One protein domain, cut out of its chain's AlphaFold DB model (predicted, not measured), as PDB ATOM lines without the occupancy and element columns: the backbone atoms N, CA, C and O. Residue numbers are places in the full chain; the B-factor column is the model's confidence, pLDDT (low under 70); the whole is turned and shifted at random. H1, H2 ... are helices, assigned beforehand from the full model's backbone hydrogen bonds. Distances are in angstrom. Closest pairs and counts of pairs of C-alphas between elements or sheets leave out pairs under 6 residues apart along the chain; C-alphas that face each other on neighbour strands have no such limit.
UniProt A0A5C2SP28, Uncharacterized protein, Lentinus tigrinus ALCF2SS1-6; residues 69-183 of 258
ATOM      1  N   SER A  69     -20.089  41.259 130.573       81.38
ATOM      2  CA  SER A  69     -19.359  40.564 129.501       81.38
ATOM      3  C   SER A  69     -20.283  39.696 128.639       81.38
ATOM      4  O   SER A  69     -20.206  39.749 127.413       81.38
ATOM      5  N   GLU A  70     -21.196  38.944 129.261       84.19
ATOM      6  CA  GLU A  70     -22.161  38.085 128.561       84.19
ATOM      7  C   GLU A  70     -23.194  38.909 127.777       84.19
ATOM      8  O   GLU A  70     -23.473  38.615 126.622       84.19
ATOM      9  N   ALA A  71     -23.688  40.006 128.349       80.94
ATOM     10  CA  ALA A  71     -24.560  40.969 127.691       80.94
ATOM     11  C   ALA A  71     -23.849  41.618 126.499       80.94
ATOM     12  O   ALA A  71     -24.428  41.718 125.422       80.94
ATOM     13  N   ALA A  72     -22.572  41.988 126.643       78.88
ATOM     14  CA  ALA A  72     -21.779  42.475 125.519       78.88
ATOM     15  C   ALA A  72     -21.585  41.394 124.438       78.88
ATOM     16  O   ALA A  72     -21.622  41.711 123.249       78.88
ATOM     17  N   GLN A  73     -21.408  40.122 124.813       83.00
ATOM     18  CA  GLN A  73     -21.345  39.006 123.861       83.00
ATOM     19  C   GLN A  73     -22.680  38.775 123.142       83.00
ATOM     20  O   GLN A  73     -22.671  38.604 121.925       83.00
ATOM     21  N   GLU A  74     -23.814  38.827 123.840       83.94
ATOM     22  CA  GLU A  74     -25.145  38.681 123.238       83.94
ATOM     23  C   GLU A  74     -25.493  39.859 122.320       83.94
ATOM     24  O   GLU A  74     -26.020  39.656 121.225       83.94
ATOM     25  N   VAL A  75     -25.114  41.087 122.691       81.88
ATOM     26  CA  VAL A  75     -25.231  42.256 121.807       81.88
ATOM     27  C   VAL A  75     -24.376  42.065 120.556       81.88
ATOM     28  O   VAL A  75     -24.886  42.232 119.448       81.88
ATOM     29  N   ARG A  76     -23.111  41.645 120.696       80.38
ATOM     30  CA  ARG A  76     -22.236  41.346 119.548       80.38
ATOM     31  C   ARG A  76     -22.824  40.265 118.651       80.38
ATOM     32  O   ARG A  76     -22.888  40.451 117.443       80.38
ATOM     33  N   LYS A  77     -23.293  39.159 119.224       83.19
ATOM     34  CA  LYS A  77     -23.918  38.053 118.491       83.19
ATOM     35  C   LYS A  77     -25.170  38.510 117.748       83.19
ATOM     36  O   LYS A  77     -25.354  38.162 116.587       83.19
ATOM     37  N   THR A  78     -25.996  39.332 118.388       83.50
ATOM     38  CA  THR A  78     -27.195  39.912 117.774       83.50
ATOM     39  C   THR A  78     -26.827  40.831 116.616       83.50
ATOM     40  O   THR A  78     -27.408  40.707 115.543       83.50
ATOM     41  N   LEU A  79     -25.829  41.703 116.790       79.19
ATOM     42  CA  LEU A  79     -25.325  42.573 115.726       79.19
ATOM     43  C   LEU A  79     -24.750  41.765 114.561       79.19
ATOM     44  O   LEU A  79     -25.081  42.043 113.416       79.19
ATOM     45  N   VAL A  80     -23.949  40.732 114.834       79.88
ATOM     46  CA  VAL A  80     -23.402  39.846 113.798       79.88
ATOM     47  C   VAL A  80     -24.522  39.137 113.045       79.88
ATOM     48  O   VAL A  80     -24.504  39.136 111.821       79.88
ATOM     49  N   ASN A  81     -25.527  38.596 113.734       82.25
ATOM     50  CA  ASN A  81     -26.673  37.949 113.087       82.25
ATOM     51  C   ASN A  81     -27.489  38.938 112.247       82.25
ATOM     52  O   ASN A  81     -27.915  38.599 111.148       82.25
ATOM     53  N   LEU A  82     -27.667  40.165 112.736       79.94
ATOM     54  CA  LEU A  82     -28.347  41.236 112.015       79.94
ATOM     55  C   LEU A  82     -27.592  41.598 110.727       79.94
ATOM     56  O   LEU A  82     -28.195  41.716 109.665       79.94
ATOM     57  N   VAL A  83     -26.267  41.725 110.812       76.75
ATOM     58  CA  VAL A  83     -25.389  41.981 109.665       76.75
ATOM     59  C   VAL A  83     -25.324  40.764 108.737       76.75
ATOM     60  O   VAL A  83     -25.226  40.911 107.530       76.75
ATOM     61  N   GLN A  84     -25.429  39.540 109.239       81.19
ATOM     62  CA  GLN A  84     -25.536  38.368 108.370       81.19
ATOM     63  C   GLN A  84     -26.885  38.322 107.645       81.19
ATOM     64  O   GLN A  84     -26.912  37.986 106.463       81.19
ATOM     65  N   GLY A  85     -27.980  38.713 108.301       78.56
ATOM     66  CA  GLY A  85     -29.281  38.881 107.647       78.56
ATOM     67  C   GLY A  85     -29.249  39.958 106.557       78.56
ATOM     68  O   GLY A  85     -29.682  39.737 105.426       78.56
ATOM     69  N   LEU A  86     -28.579  41.078 106.850       72.00
ATOM     70  CA  LEU A  86     -28.251  42.166 105.914       72.00
ATOM     71  C   LEU A  86     -27.554  41.672 104.638       72.00
ATOM     72  O   LEU A  86     -27.775  42.168 103.531       72.00
ATOM     73  N   VAL A  87     -26.628  40.733 104.817       71.25
ATOM     74  CA  VAL A  87     -25.808  40.151 103.754       71.25
ATOM     75  C   VAL A  87     -26.612  39.129 102.948       71.25
ATOM     76  O   VAL A  87     -26.388  38.997 101.749       71.25
ATOM     77  N   ARG A  88     -27.555  38.428 103.584       79.62
ATOM     78  CA  ARG A  88     -28.425  37.423 102.950       79.62
ATOM     79  C   ARG A  88     -29.598  38.022 102.170       79.62
ATOM     80  O   ARG A  88     -30.254  37.285 101.445       79.62
ATOM     81  N   GLY A  89     -29.830  39.329 102.288       67.81
ATOM     82  CA  GLY A  89     -30.924  40.013 101.597       67.81
ATOM     83  C   GLY A  89     -32.255  39.974 102.350       67.81
ATOM     84  O   GLY A  89     -33.305  40.050 101.715       67.81
ATOM     85  N   ASP A  90     -32.226  39.869 103.685       76.06
ATOM     86  CA  ASP A  90     -33.408  40.127 104.519       76.06
ATOM     87  C   ASP A  90     -33.894  41.581 104.341       76.06
ATOM     88  O   ASP A  90     -33.179  42.411 103.778       76.06
ATOM     89  N   ASP A  91     -35.100  41.910 104.829       82.62
ATOM     90  CA  ASP A  91     -35.711  43.244 104.679       82.62
ATOM     91  C   ASP A  91     -34.732  44.382 105.061       82.62
ATOM     92  O   ASP A  91     -34.501  44.635 106.255       82.62
ATOM     93  N   PRO A  92     -34.153  45.096 104.071       72.88
ATOM     94  CA  PRO A  92     -33.067  46.032 104.317       72.88
ATOM     95  C   PRO A  92     -33.551  47.235 105.122       72.88
ATOM     96  O   PRO A  92     -32.776  47.784 105.906       72.88
ATOM     97  N   ASP A  93     -34.830  47.603 104.986       82.00
ATOM     98  CA  ASP A  93     -35.456  48.707 105.712       82.00
ATOM     99  C   ASP A  93     -35.537  48.394 107.215       82.00
ATOM    100  O   ASP A  93     -35.272  49.261 108.053       82.00
ATOM    101  N   CYS A  94     -35.841  47.140 107.568       80.31
ATOM    102  CA  CYS A  94     -35.861  46.680 108.953       80.31
ATOM    103  C   CYS A  94     -34.466  46.761 109.579       80.31
ATOM    104  O   CYS A  94     -34.297  47.315 110.671       80.31
ATOM    105  N   VAL A  95     -33.446  46.279 108.864       74.44
ATOM    106  CA  VAL A  95     -32.083  46.282 109.397       74.44
ATOM    107  C   VAL A  95     -31.526  47.700 109.523       74.44
ATOM    108  O   VAL A  95     -30.932  48.037 110.547       74.44
ATOM    109  N   LEU A  96     -31.771  48.563 108.533       76.00
ATOM    110  CA  LEU A  96     -31.441  49.989 108.597       76.00
ATOM    111  C   LEU A  96     -32.079  50.659 109.813       76.00
ATOM    112  O   LEU A  96     -31.404  51.390 110.536       76.00
ATOM    113  N   ALA A  97     -33.365  50.403 110.063       82.31
ATOM    114  CA  ALA A  97     -34.067  50.966 111.208       82.31
ATOM    115  C   ALA A  97     -33.439  50.522 112.538       82.31
ATOM    116  O   ALA A  97     -33.328  51.328 113.463       82.31
ATOM    117  N   ILE A  98     -32.990  49.266 112.631       77.44
ATOM    118  CA  ILE A  98     -32.310  48.737 113.820       77.44
ATOM    119  C   ILE A  98     -30.925  49.375 113.982       77.44
ATOM    120  O   ILE A  98     -30.614  49.864 115.070       77.44
ATOM    121  N   LEU A  99     -30.127  49.450 112.912       73.56
ATOM    122  CA  LEU A  99     -28.797  50.073 112.925       73.56
ATOM    123  C   LEU A  99     -28.864  51.555 113.312       73.56
ATOM    124  O   LEU A  99     -28.135  51.997 114.194       73.56
ATOM    125  N   LEU A 100     -29.794  52.311 112.722       75.56
ATOM    126  CA  LEU A 100     -29.992  53.732 113.029       75.56
ATOM    127  C   LEU A 100     -30.406  53.964 114.485       75.56
ATOM    128  O   LEU A 100     -30.071  54.998 115.070       75.56
ATOM    129  N   ARG A 101     -31.141  53.017 115.073       78.62
ATOM    130  CA  ARG A 101     -31.603  53.101 116.460       78.62
ATOM    131  C   ARG A 101     -30.524  52.682 117.456       78.62
ATOM    132  O   ARG A 101     -30.455  53.258 118.538       78.62
ATOM    133  N   GLY A 102     -29.661  51.738 117.087       69.06
ATOM    134  CA  GLY A 102     -28.564  51.214 117.906       69.06
ATOM    135  C   GLY A 102     -27.301  52.079 117.917       69.06
ATOM    136  O   GLY A 102     -26.216  51.523 118.024       69.06
ATOM    137  N   ARG A 103     -27.450  53.409 117.799       63.28
ATOM    138  CA  ARG A 103     -26.474  54.445 117.388       63.28
ATOM    139  C   ARG A 103     -25.147  54.556 118.166       63.28
ATOM    140  O   ARG A 103     -24.443  55.550 118.018       63.28
ATOM    141  N   MET A 104     -24.804  53.602 119.022       54.34
ATOM    142  CA  MET A 104     -23.660  53.674 119.923       54.34
ATOM    143  C   MET A 104     -22.870  52.359 119.884       54.34
ATOM    144  O   MET A 104     -23.408  51.302 120.181       54.34
ATOM    145  N   GLN A 105     -21.579  52.446 119.539       64.94
ATOM    146  CA  GLN A 105     -20.548  51.386 119.620       64.94
ATOM    147  C   GLN A 105     -20.470  50.331 118.500       64.94
ATOM    148  O   GLN A 105     -19.642  49.428 118.574       64.94
ATOM    149  N   ALA A 106     -21.248  50.443 117.425       63.44
ATOM    150  CA  ALA A 106     -21.199  49.452 116.345       63.44
ATOM    151  C   ALA A 106     -19.999  49.596 115.385       63.44
ATOM    152  O   ALA A 106     -19.691  48.653 114.661       63.44
ATOM    153  N   THR A 107     -19.317  50.745 115.353       72.38
ATOM    154  CA  THR A 107     -18.275  51.034 114.349       72.38
ATOM    155  C   THR A 107     -17.095  50.071 114.428       72.38
ATOM    156  O   THR A 107     -16.702  49.506 113.409       72.38
ATOM    157  N   SER A 108     -16.571  49.815 115.631       75.56
ATOM    158  CA  SER A 108     -15.464  48.872 115.829       75.56
ATOM    159  C   SER A 108     -15.868  47.443 115.473       75.56
ATOM    160  O   SER A 108     -15.113  46.751 114.802       75.56
ATOM    161  N   HIS A 109     -17.078  47.020 115.844       74.56
ATOM    162  CA  HIS A 109     -17.561  45.662 115.585       74.56
ATOM    163  C   HIS A 109     -17.869  45.382 114.113       74.56
ATOM    164  O   HIS A 109     -17.699  44.253 113.664       74.56
ATOM    165  N   LEU A 110     -18.301  46.388 113.349       75.25
ATOM    166  CA  LEU A 110     -18.531  46.230 111.911       75.25
ATOM    167  C   LEU A 110     -17.219  46.104 111.123       75.25
ATOM    168  O   LEU A 110     -17.201  45.486 110.058       75.25
ATOM    169  N   GLN A 111     -16.131  46.682 111.632       80.88
ATOM    170  CA  GLN A 111     -14.811  46.651 110.991       80.88
ATOM    171  C   GLN A 111     -13.904  45.531 111.509       80.88
ATOM    172  O   GLN A 111     -12.879  45.236 110.895       80.88
ATOM    173  N   GLU A 112     -14.251  44.912 112.637       80.12
ATOM    174  CA  GLU A 112     -13.458  43.848 113.236       80.12
ATOM    175  C   GLU A 112     -13.426  42.620 112.316       80.12
ATOM    176  O   GLU A 112     -14.452  42.019 111.980       80.12
ATOM    177  N   ARG A 113     -12.220  42.240 111.887       73.75
ATOM    178  CA  ARG A 113     -12.008  41.063 111.048       73.75
ATOM    179  C   ARG A 113     -12.164  39.816 111.914       73.75
ATOM    180  O   ARG A 113     -11.303  39.507 112.736       73.75
ATOM    181  N   LEU A 114     -13.256  39.081 111.728       69.06
ATOM    182  CA  LEU A 114     -13.500  37.815 112.417       69.06
ATOM    183  C   LEU A 114     -12.573  36.730 111.846       69.06
ATOM    184  O   LEU A 114     -13.000  36.002 110.963       69.06
ATOM    185  N   THR A 115     -11.317  36.696 112.313       65.00
ATOM    186  CA  THR A 115     -10.186  35.720 112.220       65.00
ATOM    187  C   THR A 115     -10.020  34.731 111.044       65.00
ATOM    188  O   THR A 115      -8.902  34.281 110.823       65.00
ATOM    189  N   ALA A 116     -11.031  34.422 110.241       66.06
ATOM    190  CA  ALA A 116     -10.939  33.627 109.015       66.06
ATOM    191  C   ALA A 116     -11.951  34.043 107.929       66.06
ATOM    192  O   ALA A 116     -11.887  33.550 106.805       66.06
ATOM    193  N   VAL A 117     -12.893  34.938 108.243       71.31
ATOM    194  CA  VAL A 117     -13.964  35.351 107.330       71.31
ATOM    195  C   VAL A 117     -13.662  36.763 106.818       71.31
ATOM    196  O   VAL A 117     -13.207  37.606 107.603       71.31
ATOM    197  N   PRO A 118     -13.883  37.048 105.518       77.81
ATOM    198  CA  PRO A 118     -13.849  38.413 105.006       77.81
ATOM    199  C   PRO A 118     -14.720  39.337 105.857       77.81
ATOM    200  O   PRO A 118     -15.704  38.885 106.454       77.81
ATOM    201  N   THR A 119     -14.385  40.626 105.919       81.44
ATOM    202  CA  THR A 119     -15.186  41.571 106.704       81.44
ATOM    203  C   THR A 119     -16.667  41.492 106.305       81.44
ATOM    204  O   THR A 119     -16.998  41.183 105.151       81.44
ATOM    205  N   PRO A 120     -17.602  41.762 107.231       77.94
ATOM    206  CA  PRO A 120     -19.023  41.741 106.895       77.94
ATOM    207  C   PRO A 120     -19.361  42.666 105.714       77.94
ATOM    208  O   PRO A 120     -20.232  42.347 104.909       77.94
ATOM    209  N   HIS A 121     -18.598  43.753 105.559       79.62
ATOM    210  CA  HIS A 121     -18.646  44.651 104.410       79.62
ATOM    211  C   HIS A 121     -18.291  43.960 103.088       79.62
ATOM    212  O   HIS A 121     -19.058  44.064 102.134       79.62
ATOM    213  N   TYR A 122     -17.184  43.210 103.037       84.06
ATOM    214  CA  TYR A 122     -16.816  42.410 101.865       84.06
ATOM    215  C   TYR A 122     -17.935  41.432 101.497       84.06
ATOM    216  O   TYR A 122     -18.378  41.373 100.351       84.06
ATOM    217  N   SER A 123     -18.440  40.691 102.486       80.38
ATOM    218  CA  SER A 123     -19.476  39.681 102.252       80.38
ATOM    219  C   SER A 123     -20.780  40.309 101.759       80.38
ATOM    220  O   SER A 123     -21.446  39.738 100.899       80.38
ATOM    221  N   ALA A 124     -21.134  41.496 102.262       81.06
ATOM    222  CA  ALA A 124     -22.304  42.243 101.810       81.06
ATOM    223  C   ALA A 124     -22.198  42.649 100.339       81.06
ATOM    224  O   ALA A 124     -23.208  42.662  99.647       81.06
ATOM    225  N   VAL A 125     -20.998  42.966  99.858       82.62
ATOM    226  CA  VAL A 125     -20.764  43.319  98.455       82.62
ATOM    227  C   VAL A 125     -20.774  42.073  97.568       82.62
ATOM    228  O   VAL A 125     -21.535  42.015  96.604       82.62
ATOM    229  N   VAL A 126     -19.996  41.044  97.916       84.00
ATOM    230  CA  VAL A 126     -19.859  39.839  97.079       84.00
ATOM    231  C   VAL A 126     -21.167  39.063  96.969       84.00
ATOM    232  O   VAL A 126     -21.542  38.652  95.875       84.00
ATOM    233  N   ASN A 127     -21.908  38.897  98.067       81.00
ATOM    234  CA  ASN A 127     -23.154  38.125  98.035       81.00
ATOM    235  C   ASN A 127     -24.277  38.831  97.258       81.00
ATOM    236  O   ASN A 127     -25.240  38.179  96.862       81.00
ATOM    237  N   ARG A 128     -24.150  40.139  97.002       71.25
ATOM    238  CA  ARG A 128     -25.120  40.920  96.219       71.25
ATOM    239  C   ARG A 128     -24.845  40.929  94.721       71.25
ATOM    240  O   ARG A 128     -25.769  41.197  93.966       71.25
ATOM    241  N   ALA A 129     -23.636  40.568  94.296       67.31
ATOM    242  CA  ALA A 129     -23.206  40.570  92.894       67.31
ATOM    243  C   ALA A 129     -24.135  39.798  91.940       67.31
ATOM    244  O   ALA A 129     -24.209  40.092  90.752       67.31
ATOM    245  N   ASN A 130     -24.844  38.793  92.462       65.81
ATOM    246  CA  ASN A 130     -25.703  37.912  91.674       65.81
ATOM    247  C   ASN A 130     -27.099  38.494  91.390       65.81
ATOM    248  O   ASN A 130     -27.880  37.875  90.669       65.81
ATOM    249  N   VAL A 131     -27.440  39.648  91.968       72.69
ATOM    250  CA  VAL A 131     -28.732  40.316  91.783       72.69
ATOM    251  C   VAL A 131     -28.475  41.637  91.074       72.69
ATOM    252  O   VAL A 131     -27.603  42.394  91.484       72.69
ATOM    253  N   SER A 132     -29.231  41.928  90.010       72.00
ATOM    254  CA  SER A 132     -29.139  43.222  89.326       72.00
ATOM    255  C   SER A 132     -29.270  44.349  90.362       72.00
ATOM    256  O   SER A 132     -30.288  44.366  91.065       72.00
ATOM    257  N   PRO A 133     -28.292  45.262  90.479       68.81
ATOM    258  CA  PRO A 133     -28.239  46.205  91.585       68.81
ATOM    259  C   PRO A 133     -29.505  47.064  91.610       68.81
ATOM    260  O   PRO A 133     -29.778  47.838  90.689       68.81
ATOM    261  N   ASN A 134     -30.304  46.932  92.668       80.88
ATOM    262  CA  ASN A 134     -31.452  47.797  92.887       80.88
ATOM    263  C   ASN A 134     -30.959  49.124  93.482       80.88
ATOM    264  O   ASN A 134     -30.041  49.160  94.303       80.88
ATOM    265  N   THR A 135     -31.612  50.238  93.153       80.88
ATOM    266  CA  THR A 135     -31.369  51.544  93.791       80.88
ATOM    267  C   THR A 135     -31.412  51.459  95.325       80.88
ATOM    268  O   THR A 135     -30.689  52.180  96.023       80.88
ATOM    269  N   LYS A 136     -32.231  50.550  95.870       81.94
ATOM    270  CA  LYS A 136     -32.283  50.264  97.309       81.94
ATOM    271  C   LYS A 136     -30.978  49.674  97.849       81.94
ATOM    272  O   LYS A 136     -30.540  50.100  98.915       81.94
ATOM    273  N   ASP A 137     -30.338  48.771  97.113       78.00
ATOM    274  CA  ASP A 137     -29.118  48.078  97.548       78.00
ATOM    275  C   ASP A 137     -27.943  49.048  97.665       78.00
ATOM    276  O   ASP A 137     -27.177  48.998  98.630       78.00
ATOM    277  N   ILE A 138     -27.858  49.991  96.724       81.06
ATOM    278  CA  ILE A 138     -26.874  51.079  96.732       81.06
ATOM    279  C   ILE A 138     -27.118  52.000  97.931       81.06
ATOM    280  O   ILE A 138     -26.198  52.282  98.697       81.06
ATOM    281  N   THR A 139     -28.367  52.442  98.124       82.88
ATOM    282  CA  THR A 139     -28.758  53.309  99.255       82.88
ATOM    283  C   THR A 139     -28.398  52.663 100.590       82.88
ATOM    284  O   THR A 139     -27.954  53.317 101.534       82.88
ATOM    285  N   TYR A 140     -28.568  51.353 100.659       81.19
ATOM    286  CA  TYR A 140     -28.303  50.566 101.836       81.19
ATOM    287  C   TYR A 140     -26.821  50.345 102.108       81.19
ATOM    288  O   TYR A 140     -26.383  50.544 103.240       81.19
ATOM    289  N   LEU A 141     -26.041  49.979 101.088       82.88
ATOM    290  CA  LEU A 141     -24.589  49.907 101.214       82.88
ATOM    291  C   LEU A 141     -24.040  51.261 101.673       82.88
ATOM    292  O   LEU A 141     -23.258  51.315 102.618       82.88
ATOM    293  N   HIS A 142     -24.522  52.353 101.078       83.94
ATOM    294  CA  HIS A 142     -24.159  53.704 101.483       83.94
ATOM    295  C   HIS A 142     -24.489  53.970 102.958       83.94
ATOM    296  O   HIS A 142     -23.650  54.482 103.694       83.94
ATOM    297  N   ALA A 143     -25.682  53.597 103.424       83.75
ATOM    298  CA  ALA A 143     -26.056  53.769 104.825       83.75
ATOM    299  C   ALA A 143     -25.205  52.921 105.783       83.75
ATOM    300  O   ALA A 143     -24.816  53.413 106.841       83.75
ATOM    301  N   MET A 144     -24.885  51.679 105.412       83.19
ATOM    302  CA  MET A 144     -24.005  50.807 106.193       83.19
ATOM    303  C   MET A 144     -22.602  51.410 106.311       83.19
ATOM    304  O   MET A 144     -22.065  51.498 107.412       83.19
ATOM    305  N   LEU A 145     -22.038  51.889 105.202       85.75
ATOM    306  CA  LEU A 145     -20.715  52.514 105.167       85.75
ATOM    307  C   LEU A 145     -20.679  53.843 105.924       85.75
ATOM    308  O   LEU A 145     -19.730  54.105 106.658       85.75
ATOM    309  N   ALA A 146     -21.734  54.652 105.806       84.06
ATOM    310  CA  ALA A 146     -21.883  55.883 106.574       84.06
ATOM    311  C   ALA A 146     -21.971  55.602 108.082       84.06
ATOM    312  O   ALA A 146     -21.428  56.356 108.885       84.06
ATOM    313  N   TYR A 147     -22.623  54.504 108.472       82.31
ATOM    314  CA  TYR A 147     -22.735  54.100 109.870       82.31
ATOM    315  C   TYR A 147     -21.445  53.486 110.423       82.31
ATOM    316  O   TYR A 147     -21.151  53.629 111.606       82.31
ATOM    317  N   ALA A 148     -20.660  52.835 109.568       84.44
ATOM    318  CA  ALA A 148     -19.351  52.304 109.914       84.44
ATOM    319  C   ALA A 148     -18.245  53.376 109.924       84.44
ATOM    320  O   ALA A 148     -17.114  53.049 110.269       84.44
ATOM    321  N   ALA A 149     -18.532  54.637 109.577       86.19
ATOM    322  CA  ALA A 149     -17.534  55.703 109.574       86.19
ATOM    323  C   ALA A 149     -17.025  56.038 111.000       86.19
ATOM    324  O   ALA A 149     -17.824  56.078 111.941       86.19
ATOM    325  N   PRO A 150     -15.721  56.334 111.180       89.06
ATOM    326  CA  PRO A 150     -14.673  56.378 110.156       89.06
ATOM    327  C   PRO A 150     -14.222  54.973 109.735       89.06
ATOM    328  O   PRO A 150     -13.921  54.145 110.589       89.06
ATOM    329  N   LEU A 151     -14.157  54.713 108.426       86.88
ATOM    330  CA  LEU A 151     -13.715  53.424 107.886       86.88
ATOM    331  C   LEU A 151     -12.202  53.262 108.048       86.88
ATOM    332  O   LEU A 151     -11.441  54.172 107.721       86.88
ATOM    333  N   SER A 152     -11.761  52.095 108.517       89.75
ATOM    334  CA  SER A 152     -10.343  51.739 108.481       89.75
ATOM    335  C   SER A 152      -9.875  51.517 107.041       89.75
ATOM    336  O   SER A 152     -10.648  51.083 106.184       89.75
ATOM    337  N   THR A 153      -8.590  51.767 106.775       88.69
ATOM    338  CA  THR A 153      -7.973  51.515 105.460       88.69
ATOM    339  C   THR A 153      -8.168  50.066 105.017       88.69
ATOM    340  O   THR A 153      -8.596  49.826 103.895       88.69
ATOM    341  N   ALA A 154      -8.014  49.113 105.941       88.94
ATOM    342  CA  ALA A 154      -8.282  47.698 105.690       88.94
ATOM    343  C   ALA A 154      -9.730  47.424 105.237       88.94
ATOM    344  O   ALA A 154      -9.951  46.610 104.348       88.94
ATOM    345  N   THR A 155     -10.722  48.121 105.807       87.94
ATOM    346  CA  THR A 155     -12.130  47.968 105.392       87.94
ATOM    347  C   THR A 155     -12.368  48.563 104.006       87.94
ATOM    348  O   THR A 155     -13.138  48.013 103.221       87.94
ATOM    349  N   ILE A 156     -11.713  49.685 103.694       88.75
ATOM    350  CA  ILE A 156     -11.785  50.321 102.374       88.75
ATOM    351  C   ILE A 156     -11.212  49.383 101.307       88.75
ATOM    352  O   ILE A 156     -11.856  49.171 100.279       88.75
ATOM    353  N   ASP A 157     -10.046  48.793 101.565       88.06
ATOM    354  CA  ASP A 157      -9.386  47.873 100.638       88.06
ATOM    355  C   ASP A 157     -10.197  46.584 100.450       88.06
ATOM    356  O   ASP A 157     -10.399  46.152  99.315       88.06
ATOM    357  N   ASP A 158     -10.764  46.031 101.527       88.44
ATOM    358  CA  ASP A 158     -11.677  44.883 101.460       88.44
ATOM    359  C   ASP A 158     -12.901  45.175 100.579       88.44
ATOM    360  O   ASP A 158     -13.281  44.363  99.737       88.44
ATOM    361  N   VAL A 159     -13.532  46.339 100.747       87.88
ATOM    362  CA  VAL A 159     -14.706  46.728  99.953       87.88
ATOM    363  C   VAL A 159     -14.335  46.945  98.481       87.88
ATOM    364  O   VAL A 159     -15.079  46.517  97.599       87.88
ATOM    365  N   ARG A 160     -13.176  47.552  98.194       87.00
ATOM    366  CA  ARG A 160     -12.661  47.705  96.822       87.00
ATOM    367  C   ARG A 160     -12.399  46.351  96.168       87.00
ATOM    368  O   ARG A 160     -12.826  46.131  95.036       87.00
ATOM    369  N   LEU A 161     -11.757  45.437  96.894       87.31
ATOM    370  CA  LEU A 161     -11.504  44.074  96.433       87.31
ATOM    371  C   LEU A 161     -12.814  43.323  96.169       87.31
ATOM    372  O   LEU A 161     -12.942  42.640  95.155       87.31
ATOM    373  N   ALA A 162     -13.810  43.488  97.041       87.94
ATOM    374  CA  ALA A 162     -15.125  42.885  96.866       87.94
ATOM    375  C   ALA A 162     -15.806  43.350  95.569       87.94
ATOM    376  O   ALA A 162     -16.377  42.528  94.855       87.94
ATOM    377  N   CYS A 163     -15.708  44.641  95.237       85.81
ATOM    378  CA  CYS A 163     -16.225  45.182  93.978       85.81
ATOM    379  C   CYS A 163     -15.486  44.654  92.749       85.81
ATOM    380  O   CYS A 163     -16.110  44.387  91.724       85.81
ATOM    381  N   LEU A 164     -14.168  44.476  92.850       84.38
ATOM    382  CA  LEU A 164     -13.382  43.881  91.773       84.38
ATOM    383  C   LEU A 164     -13.800  42.422  91.532       84.38
ATOM    384  O   LEU A 164     -13.946  41.997  90.388       84.38
ATOM    385  N   HIS A 165     -14.054  41.672  92.606       84.94
ATOM    386  CA  HIS A 165     -14.529  40.291  92.530       84.94
ATOM    387  C   HIS A 165     -15.950  40.166  91.970       84.94
ATOM    388  O   HIS A 165     -16.219  39.229  91.221       84.94
ATOM    389  N   SER A 166     -16.863  41.081  92.312       83.25
ATOM    390  CA  SER A 166     -18.256  41.022  91.854       83.25
ATOM    391  C   SER A 166     -18.456  41.442  90.398       83.25
ATOM    392  O   SER A 166     -19.521  41.175  89.846       83.25
ATOM    393  N   ARG A 167     -17.469  42.112  89.783       80.62
ATOM    394  CA  ARG A 167     -17.606  42.795  88.481       80.62
ATOM    395  C   ARG A 167     -18.783  43.788  88.443       80.62
ATOM    396  O   ARG A 167     -19.279  44.126  87.372       80.62
ATOM    397  N   ASP A 168     -19.228  44.275  89.603       78.31
ATOM    398  CA  ASP A 168     -20.334  45.229  89.704       78.31
ATOM    399  C   ASP A 168     -19.808  46.660  89.543       78.31
ATOM    400  O   ASP A 168     -19.439  47.346  90.505       78.31
ATOM    401  N   ASN A 169     -19.753  47.101  88.287       79.81
ATOM    402  CA  ASN A 169     -19.283  48.432  87.922       79.81
ATOM    403  C   ASN A 169     -20.153  49.541  88.545       79.81
ATOM    404  O   ASN A 169     -19.635  50.557  89.007       79.81
ATOM    405  N   THR A 170     -21.473  49.340  88.635       81.69
ATOM    406  CA  THR A 170     -22.393  50.323  89.225       81.69
ATOM    407  C   THR A 170     -22.091  50.539  90.703       81.69
ATOM    408  O   THR A 170     -22.060  51.679  91.180       81.69
ATOM    409  N   LEU A 171     -21.825  49.459  91.434       82.00
ATOM    410  CA  LEU A 171     -21.460  49.533  92.840       82.00
ATOM    411  C   LEU A 171     -20.108  50.209  93.043       82.00
ATOM    412  O   LEU A 171     -19.982  51.077  93.907       82.00
ATOM    413  N   PHE A 172     -19.118  49.851  92.223       83.56
ATOM    414  CA  PHE A 172     -17.795  50.466  92.260       83.56
ATOM    415  C   PHE A 172     -17.866  51.978  92.020       83.56
ATOM    416  O   PHE A 172     -17.323  52.763  92.802       83.56
ATOM    417  N   GLN A 173     -18.609  52.408  90.996       83.81
ATOM    418  CA  GLN A 173     -18.864  53.825  90.739       83.81
ATOM    419  C   GLN A 173     -19.551  54.499  91.929       83.81
ATOM    420  O   GLN A 173     -19.169  55.599  92.322       83.81
ATOM    421  N   CYS A 174     -20.538  53.843  92.541       83.56
ATOM    422  CA  CYS A 174     -21.237  54.387  93.701       83.56
ATOM    423  C   CYS A 174     -20.322  54.546  94.920       83.56
ATOM    424  O   CYS A 174     -20.411  55.559  95.609       83.56
ATOM    425  N   LEU A 175     -19.411  53.604  95.169       84.44
ATOM    426  CA  LEU A 175     -18.420  53.722  96.239       84.44
ATOM    427  C   LEU A 175     -17.456  54.880  96.009       84.44
ATOM    428  O   LEU A 175     -17.161  55.612  96.950       84.44
ATOM    429  N   ARG A 176     -17.021  55.105  94.764       84.19
ATOM    430  CA  ARG A 176     -16.164  56.251  94.419       84.19
ATOM    431  C   ARG A 176     -16.818  57.603  94.715       84.19
ATOM    432  O   ARG A 176     -16.101  58.565  94.960       84.19
ATOM    433  N   ARG A 177     -18.156  57.678  94.750       80.88
ATOM    434  CA  ARG A 177     -18.905  58.898  95.122       80.88
ATOM    435  C   ARG A 177     -18.837  59.211  96.618       80.88
ATOM    436  O   ARG A 177     -19.149  60.325  97.028       80.88
ATOM    437  N   ILE A 178     -18.460  58.243  97.447       83.06
ATOM    438  CA  ILE A 178     -18.357  58.421  98.892       83.06
ATOM    439  C   ILE A 178     -16.960  58.966  99.202       83.06
ATOM    440  O   ILE A 178     -15.964  58.271  99.015       83.06
ATOM    441  N   LEU A 179     -16.876  60.186  99.745       79.38
ATOM    442  CA  LEU A 179     -15.597  60.852 100.062       79.38
ATOM    443  C   LEU A 179     -14.673  60.025 100.972       79.38
ATOM    444  O   LEU A 179     -13.459  60.168 100.903       79.38
ATOM    445  N   ALA A 180     -15.228  59.130 101.794       79.44
ATOM    446  CA  ALA A 180     -14.441  58.211 102.618       79.44
ATOM    447  C   ALA A 180     -13.601  57.211 101.793       79.44
ATOM    448  O   ALA A 180     -12.580  56.734 102.276       79.44
ATOM    449  N   PHE A 181     -14.019  56.894 100.564       79.69
ATOM    450  CA  PHE A 181     -13.350  55.948  99.663       79.69
ATOM    451  C   PHE A 181     -12.450  56.622  98.632       79.69
ATOM    452  O   PHE A 181     -11.563  55.972  98.079       79.69
ATOM    453  N   SER A 182     -12.687  57.900  98.357       81.88
ATOM    454  CA  SER A 182     -11.890  58.708  97.440       81.88
ATOM    455  C   SER A 182     -11.700  60.094  98.053       81.88
ATOM    456  O   SER A 182     -12.341  61.051  97.609       81.88
ATOM    457  N   PRO A 183     -10.886  60.206  99.121       82.00
ATOM    458  CA  PRO A 183     -10.625  61.490  99.740       82.00
ATOM    459  C   PRO A 183      -9.954  62.398  98.716       82.00
ATOM    460  O   PRO A 183      -8.971  62.023  98.081       82.00
TER     461      PRO A 183
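Overview. This is residues 69 to 183 of the 258 residues of an uncharacterized protein of Lentinus tigrinus ALCF2SS1-6 (UniProt A0A5C2SP28). The longest helix, H1, reaches out of a compact helical body, and its residues 69 to 74 stick out as a free arm. The body's helices make two rows of nearly aligned helices, H1, H4 and H6 running one way and H2, H5 and H7 the other, while short H3 lies crosswise at the end where H4 begins and H5 ends. The printed part has 115 residues, with seven named helices in the order H1 to H7 and no named strand; the class is all helix. It is compact, with a radius of gyration of the C-alphas of 13.5 A, and spans 42 by 28 by 26 A.

Along the chain. H1, residues 69 to 88, is 28.2 A long, from C-alpha 69 at (-19.359, 40.564, 129.501) to C-alpha 88 at (-28.425, 37.423, 102.950). H2 is residues 92 to 101, 14.1 A, and H3 is residues 106 to 111, 8.8 A. H4 is residues 120 to 126, 10.0 A, and H5 is residues 135 to 147, 18.4 A. H6, residues 153 to 166, measures 20.0 A. H7, residues 169 to 176, measures 10.6 A and ends with C-alpha 176 at (-16.164, 56.251, 94.419).

Arrangement. H1 touches H4, the hub, with residues 83 to 88 alone; their closest C-alphas, of Val 87 and Ala 124, are 4.5 A apart, at a shallow tilt of 10 degrees, the same way. H1 and H2 form a helical hairpin, at 30 degrees, with Leu 86 and Pro 92 closest at 6.4 A between C-alphas. H4 touches H6 at a shallow tilt of 22 degrees, the closest C-alphas being those of Tyr 122 and Val 159, 5.2 A apart. H4 also touches H3 at a steep tilt of 56 degrees, with the C-alphas of Leu 110 and Pro 120 closest at 6.7 A. H2 touches H5 at 21 degrees, the same way, and the C-alphas of Pro 92 and Tyr 140 are closest at 7.0 A. H6 and H7 form a second helical hairpin, at 15 degrees, with Cys 163 and Phe 172 closest at 5.8 A between C-alphas. H5 and H7 only just touch, with 3 pairs of C-alphas within 8 A, the closest those of Ile 138 and Leu 171 at 6.8 A. H4 and H5 are near each other; H1 and H6 are apart. In H1 to H7 every O i to N i+4 pair is within hydrogen-bond range.

Size, cuts and confidence. The C-alphas farthest apart, of Ser 69 and Asn 169, are 42.3 A apart. The printed part has no cut, and no link is long. The mean pLDDT of the printed part is 79.5; it is under 70 at residues 89, 102 to 106, 114 to 116, 129 to 130 and 133.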